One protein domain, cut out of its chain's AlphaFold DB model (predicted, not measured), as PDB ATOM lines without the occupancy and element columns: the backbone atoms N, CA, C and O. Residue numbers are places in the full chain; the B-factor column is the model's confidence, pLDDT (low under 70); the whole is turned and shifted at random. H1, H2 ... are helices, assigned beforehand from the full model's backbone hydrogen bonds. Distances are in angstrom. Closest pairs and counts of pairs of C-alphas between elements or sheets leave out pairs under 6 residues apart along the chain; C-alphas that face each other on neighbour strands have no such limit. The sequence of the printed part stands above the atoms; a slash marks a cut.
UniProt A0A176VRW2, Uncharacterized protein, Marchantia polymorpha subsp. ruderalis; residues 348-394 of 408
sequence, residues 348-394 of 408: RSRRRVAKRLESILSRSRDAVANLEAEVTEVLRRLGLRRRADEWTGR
ATOM      1  N   ARG A 348      29.145   3.006  -9.532       84.38
ATOM      2  CA  ARG A 348      28.056   3.969  -9.834       84.38
ATOM      3  C   ARG A 348      28.537   5.430  -9.925       84.38
ATOM      4  O   ARG A 348      27.853   6.252 -10.531       84.38
ATOM      5  N   SER A 349      29.677   5.767  -9.321       81.25
ATOM      6  CA  SER A 349      30.338   7.069  -9.484       81.25
ATOM      7  C   SER A 349      31.040   7.134 -10.841       81.25
ATOM      8  O   SER A 349      30.697   7.985 -11.661       81.25
ATOM      9  N   ARG A 350      31.901   6.143 -11.141       80.94
ATOM     10  CA  ARG A 350      32.645   6.045 -12.412       80.94
ATOM     11  C   ARG A 350      31.734   6.195 -13.638       80.94
ATOM     12  O   ARG A 350      31.972   7.066 -14.467       80.94
ATOM     13  N   ARG A 351      30.621   5.443 -13.707       85.12
ATOM     14  CA  ARG A 351      29.640   5.559 -14.812       85.12
ATOM     15  C   ARG A 351      29.004   6.950 -14.941       85.12
ATOM     16  O   ARG A 351      28.709   7.370 -16.056       85.12
ATOM     17  N   ARG A 352      28.763   7.661 -13.833       84.88
ATOM     18  CA  ARG A 352      28.139   8.997 -13.865       84.88
ATOM     19  C   ARG A 352      29.098  10.079 -14.342       84.88
ATOM     20  O   ARG A 352      28.643  11.009 -14.999       84.88
ATOM     21  N   VAL A 353      30.395   9.963 -14.053       78.31
ATOM     22  CA  VAL A 353      31.365  10.982 -14.480       78.31
ATOM     23  C   VAL A 353      32.027  10.651 -15.818       78.31
ATOM     24  O   VAL A 353      32.322  11.585 -16.550       78.31
ATOM     25  N   ALA A 354      32.094   9.382 -16.238       81.31
ATOM     26  CA  ALA A 354      32.372   9.034 -17.638       81.31
ATOM     27  C   ALA A 354      31.415   9.776 -18.595       81.31
ATOM     28  O   ALA A 354      31.869  10.507 -19.470       81.31
ATOM     29  N   LYS A 355      30.099   9.727 -18.328       89.00
ATOM     30  CA  LYS A 355      29.089  10.494 -19.084       89.00
ATOM     31  C   LYS A 355      29.250  12.019 -18.995       89.00
ATOM     32  O   LYS A 355      28.897  12.724 -19.933       89.00
ATOM     33  N   ARG A 356      29.770  12.554 -17.879       86.12
ATOM     34  CA  ARG A 356      30.069  13.996 -17.762       86.12
ATOM     35  C   ARG A 356      31.293  14.386 -18.589       86.12
ATOM     36  O   ARG A 356      31.241  15.414 -19.248       86.12
ATOM     37  N   LEU A 357      32.353  13.579 -18.583       81.38
ATOM     38  CA  LEU A 357      33.542  13.797 -19.412       81.38
ATOM     39  C   LEU A 357      33.192  13.713 -20.901       81.38
ATOM     40  O   LEU A 357      33.566  14.598 -21.655       81.38
ATOM     41  N   GLU A 358      32.398  12.723 -21.303       87.44
ATOM     42  CA  GLU A 358      31.880  12.569 -22.668       87.44
ATOM     43  C   GLU A 358      31.054  13.793 -23.117       87.44
ATOM     44  O   GLU A 358      31.284  14.340 -24.194       87.44
ATOM     45  N   SER A 359      30.171  14.307 -22.250       91.69
ATOM     46  CA  SER A 359      29.417  15.546 -22.496       91.69
ATOM     47  C   SER A 359      30.305  16.798 -22.581       91.69
ATOM     48  O   SER A 359      30.054  17.658 -23.424       91.69
ATOM     49  N   ILE A 360      31.348  16.902 -21.748       84.12
ATOM     50  CA  ILE A 360      32.327  18.001 -21.799       84.12
ATOM     51  C   ILE A 360      33.135  17.937 -23.102       84.12
ATOM     52  O   ILE A 360      33.278  18.960 -23.764       84.12
ATOM     53  N   LEU A 361      33.599  16.746 -23.498       84.94
ATOM     54  CA  LEU A 361      34.381  16.517 -24.717       84.94
ATOM     55  C   LEU A 361      33.578  16.756 -26.004       84.94
ATOM     56  O   LEU A 361      34.154  17.203 -26.994       84.94
ATOM     57  N   SER A 362      32.267  16.490 -26.003       90.88
ATOM     58  CA  SER A 362      31.386  16.935 -27.091       90.88
ATOM     59  C   SER A 362      31.366  18.461 -27.142       90.88
ATOM     60  O   SER A 362      31.801  19.048 -28.126       90.88
ATOM     61  N   ARG A 363      30.993  19.109 -26.029       90.56
ATOM     62  CA  ARG A 363      30.821  20.566 -25.972       90.56
ATOM     63  C   ARG A 363      32.105  21.345 -26.280       90.56
ATOM     64  O   ARG A 363      32.023  22.450 -26.807       90.56
ATOM     65  N   SER A 364      33.283  20.794 -25.978       78.75
ATOM     66  CA  SER A 364      34.565  21.392 -26.373       78.75
ATOM     67  C   SER A 364      34.848  21.260 -27.870       78.75
ATOM     68  O   SER A 364      35.405  22.189 -28.441       78.75
ATOM     69  N   ARG A 365      34.449  20.159 -28.528       85.12
ATOM     70  CA  ARG A 365      34.549  20.031 -29.996       85.12
ATOM     71  C   ARG A 365      33.616  21.015 -30.692       85.12
ATOM     72  O   ARG A 365      34.049  21.703 -31.606       85.12
ATOM     73  N   ASP A 366      32.381  21.125 -30.203       90.38
ATOM     74  CA  ASP A 366      31.384  22.062 -30.728       90.38
ATOM     75  C   ASP A 366      31.881  23.521 -30.614       90.38
ATOM     76  O   ASP A 366      31.753  24.310 -31.548       90.38
ATOM     77  N   ALA A 367      32.520  23.870 -29.488       84.50
ATOM     78  CA  ALA A 367      33.118  25.190 -29.271       84.50
ATOM     79  C   ALA A 367      34.351  25.459 -30.155       84.50
ATOM     80  O   ALA A 367      34.501  26.573 -30.654       84.50
ATOM     81  N   VAL A 368      35.215  24.459 -30.374       81.62
ATOM     82  CA  VAL A 368      36.370  24.570 -31.283       81.62
ATOM     83  C   VAL A 368      35.907  24.789 -32.725       81.62
ATOM     84  O   VAL A 368      36.343  25.753 -33.345       81.62
ATOM     85  N   ALA A 369      34.947  24.002 -33.218       82.94
ATOM     86  CA  ALA A 369      34.399  24.165 -34.567       82.94
ATOM     87  C   ALA A 369      33.741  25.547 -34.786       82.94
ATOM     88  O   ALA A 369      33.840  26.126 -35.868       82.94
ATOM     89  N   ASN A 370      33.102  26.113 -33.755       91.44
ATOM     90  CA  ASN A 370      32.572  27.476 -33.817       91.44
ATOM     91  C   ASN A 370      33.693  28.533 -33.882       91.44
ATOM     92  O   ASN A 370      33.617  29.456 -34.689       91.44
ATOM     93  N   LEU A 371      34.756  28.387 -33.080       79.88
ATOM     94  CA  LEU A 371      35.920  29.283 -33.122       79.88
ATOM     95  C   LEU A 371      36.665  29.208 -34.465       79.88
ATOM     96  O   LEU A 371      37.070  30.240 -34.994       79.88
ATOM     97  N   GLU A 372      36.804  28.017 -35.052       83.31
ATOM     98  CA  GLU A 372      37.364  27.824 -36.396       83.31
ATOM     99  C   GLU A 372      36.549  28.580 -37.460       83.31
ATOM    100  O   GLU A 372      37.119  29.272 -38.311       83.31
ATOM    101  N   ALA A 373      35.215  28.514 -37.386       85.50
ATOM    102  CA  ALA A 373      34.324  29.251 -38.280       85.50
ATOM    103  C   ALA A 373      34.424  30.779 -38.090       85.50
ATOM    104  O   ALA A 373      34.521  31.516 -39.076       85.50
ATOM    105  N   GLU A 374      34.461  31.265 -36.845       88.75
ATOM    106  CA  GLU A 374      34.619  32.693 -36.532       88.75
ATOM    107  C   GLU A 374      35.972  33.245 -37.004       88.75
ATOM    108  O   GLU A 374      36.015  34.280 -37.674       88.75
ATOM    109  N   VAL A 375      37.077  32.538 -36.739       79.38
ATOM    110  CA  VAL A 375      38.420  32.913 -37.218       79.38
ATOM    111  C   VAL A 375      38.469  32.932 -38.748       79.38
ATOM    112  O   VAL A 375      39.018  33.870 -39.331       79.38
ATOM    113  N   THR A 376      37.844  31.956 -39.413       81.31
ATOM    114  CA  THR A 376      37.755  31.911 -40.882       81.31
ATOM    115  C   THR A 376      37.000  33.122 -41.443       81.31
ATOM    116  O   THR A 376      37.454  33.747 -42.406       81.31
ATOM    117  N   GLU A 377      35.884  33.518 -40.825       89.31
ATOM    118  CA  GLU A 377      35.116  34.705 -41.221       89.31
ATOM    119  C   GLU A 377      35.881  36.015 -40.959       89.31
ATOM    120  O   GLU A 377      35.862  36.915 -41.803       89.31
ATOM    121  N   VAL A 378      36.617  36.129 -39.848       83.06
ATOM    122  CA  VAL A 378      37.486  37.289 -39.571       83.06
ATOM    123  C   VAL A 378      38.610  37.398 -40.608       83.06
ATOM    124  O   VAL A 378      38.815  38.471 -41.179       83.06
ATOM    125  N   LEU A 379      39.290  36.295 -40.939       76.62
ATOM    126  CA  LEU A 379      40.311  36.267 -41.998       76.62
ATOM    127  C   LEU A 379      39.728  36.633 -43.373       76.62
ATOM    128  O   LEU A 379      40.378  37.343 -44.147       76.62
ATOM    129  N   ARG A 380      38.487  36.214 -43.667       84.19
ATOM    130  CA  ARG A 380      37.767  36.592 -44.893       84.19
ATOM    131  C   ARG A 380      37.459  38.092 -44.938       84.19
ATOM    132  O   ARG A 380      37.627  38.696 -45.999       84.19
ATOM    133  N   ARG A 381      37.046  38.700 -43.816       87.19
ATOM    134  CA  ARG A 381      36.781  40.151 -43.692       87.19
ATOM    135  C   ARG A 381      38.042  40.999 -43.841       87.19
ATOM    136  O   ARG A 381      37.984  42.048 -44.468       87.19
ATOM    137  N   LEU A 382      39.180  40.520 -43.339       83.31
ATOM    138  CA  LEU A 382      40.488  41.173 -43.485       83.31
ATOM    139  C   LEU A 382      41.120  40.995 -44.883       83.31
ATOM    140  O   LEU A 382      42.273  41.362 -45.091       83.31
ATOM    141  N   GLY A 383      40.406  40.400 -45.848       86.69
ATOM    142  CA  GLY A 383      40.895  40.183 -47.215       86.69
ATOM    143  C   GLY A 383      41.948  39.074 -47.359       86.69
ATOM    144  O   GLY A 383      42.370  38.770 -48.475       86.69
ATOM    145  N   LEU A 384      42.331  38.397 -46.271       79.25
ATOM    146  CA  LEU A 384      43.430  37.423 -46.208       79.25
ATOM    147  C   LEU A 384      43.081  36.038 -46.797       79.25
ATOM    148  O   LEU A 384      43.666  35.031 -46.399       79.25
ATOM    149  N   ARG A 385      42.155  35.974 -47.770       73.94
ATOM    150  CA  ARG A 385      41.586  34.732 -48.337       73.94
ATOM    151  C   ARG A 385      42.637  33.661 -48.647       73.94
ATOM    152  O   ARG A 385      42.510  32.550 -48.154       73.94
ATOM    153  N   ARG A 386      43.722  34.019 -49.352       71.81
ATOM    154  CA  ARG A 386      44.790  33.075 -49.749       71.81
ATOM    155  C   ARG A 386      45.484  32.349 -48.582       71.81
ATOM    156  O   ARG A 386      46.134  31.347 -48.836       71.81
ATOM    157  N   ARG A 387      45.380  32.837 -47.337       62.62
ATOM    158  CA  ARG A 387      45.897  32.148 -46.137       62.62
ATOM    159  C   ARG A 387      44.839  31.349 -45.376       62.62
ATOM    160  O   ARG A 387      45.220  30.469 -44.613       62.62
ATOM    161  N   ALA A 388      43.548  31.630 -45.564       61.62
ATOM    162  CA  ALA A 388      42.480  30.846 -44.947       61.62
ATOM    163  C   ALA A 388      42.447  29.430 -45.545       61.62
ATOM    164  O   ALA A 388      42.492  28.448 -44.809       61.62
ATOM    165  N   ASP A 389      42.505  29.330 -46.877       67.38
ATOM    166  CA  ASP A 389      42.484  28.051 -47.600       67.38
ATOM    167  C   ASP A 389      43.695  27.151 -47.245       67.38
ATOM    168  O   ASP A 389      43.585  25.922 -47.207       67.38
ATOM    169  N   GLU A 390      44.851  27.748 -46.918       67.94
ATOM    170  CA  GLU A 390      46.042  27.021 -46.452       67.94
ATOM    171  C   GLU A 390      45.904  26.416 -45.048       67.94
ATOM    172  O   GLU A 390      46.576  25.424 -44.760       67.94
ATOM    173  N   TRP A 391      45.083  27.001 -44.170       64.25
ATOM    174  CA  TRP A 391      44.853  26.459 -42.827       64.25
ATOM    175  C   TRP A 391      43.986  25.203 -42.903       64.25
ATOM    176  O   TRP A 391      44.409  24.138 -42.455       64.25
ATOM    177  N   THR A 392      42.831  25.289 -43.568       64.06
ATOM    178  CA  THR A 392      41.883  24.168 -43.697       64.06
ATOM    179  C   THR A 392      42.482  22.967 -44.439       64.06
ATOM    180  O   THR A 392      42.130  21.821 -44.163       64.06
ATOM    181  N   GLY A 393      43.407  23.202 -45.378       59.62
ATOM    182  CA  GLY A 393      44.008  22.141 -46.191       59.62
ATOM    183  C   GLY A 393      45.067  21.277 -45.488       59.62
ATOM    184  O   GLY A 393      45.285  20.137 -45.903       59.62
ATOM    185  N   ARG A 394      45.751  21.780 -44.449       56.72
ATOM    186  CA  ARG A 394      46.976  21.137 -43.923       56.72
ATOM    187  C   ARG A 394      46.750  20.079 -42.842       56.72
ATOM    188  O   ARG A 394      47.621  19.231 -42.673       56.72
TER     189      ARG A 394
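This is residues 348 to 394 of the 408 residues of an uncharacterized protein of Marchantia polymorpha subsp. ruderalis (UniProt A0A176VRW2). One long helix, H1, makes the length of this model, and after its last residue, Arg 381, the backbone folds back into a short helix, H2, which packs beside residues 376 to 380 of H1: a lopsided helical hairpin. Residues 348 to 371 of H1 stick out free as a long arm. The printed part has 47 residues with two named helices, H1 then H2, and no named strand; its class is all helix. It is extended, with a radius of gyration of the C-alphas of 16.7 A, and spans 53 by 20 by 6 A.

Find C-alpha 348 at (28.056, 3.969, -9.834); from there H1, residues 348 to 381, runs 50.3 A to C-alpha 381 at (36.781, 40.151, -43.692). H2, residues 385 to 394, runs 15.3 A and ends at C-alpha 394 at (46.976, 21.137, -43.923).

Look at residues 376 to 380, the part of H1 that alone touches H2; the closest C-alphas, those of Thr 376 and Ala 388, are 6.3 A apart. The two form a helical hairpin, running opposite ways at a shallow tilt of 32 degrees. Of the O i to N i+4 pairs, 28 of 30 in H1 and 4 of 6 in H2 are within hydrogen-bond range.

The C-alphas farthest apart, those of Arg 348 and Gly 383, are 53.6 A apart. The printed part has no cut, and the link from H1 to H2 is tight. Mean pLDDT of the printed part is 80.3; residues 387 to 394 are under 70.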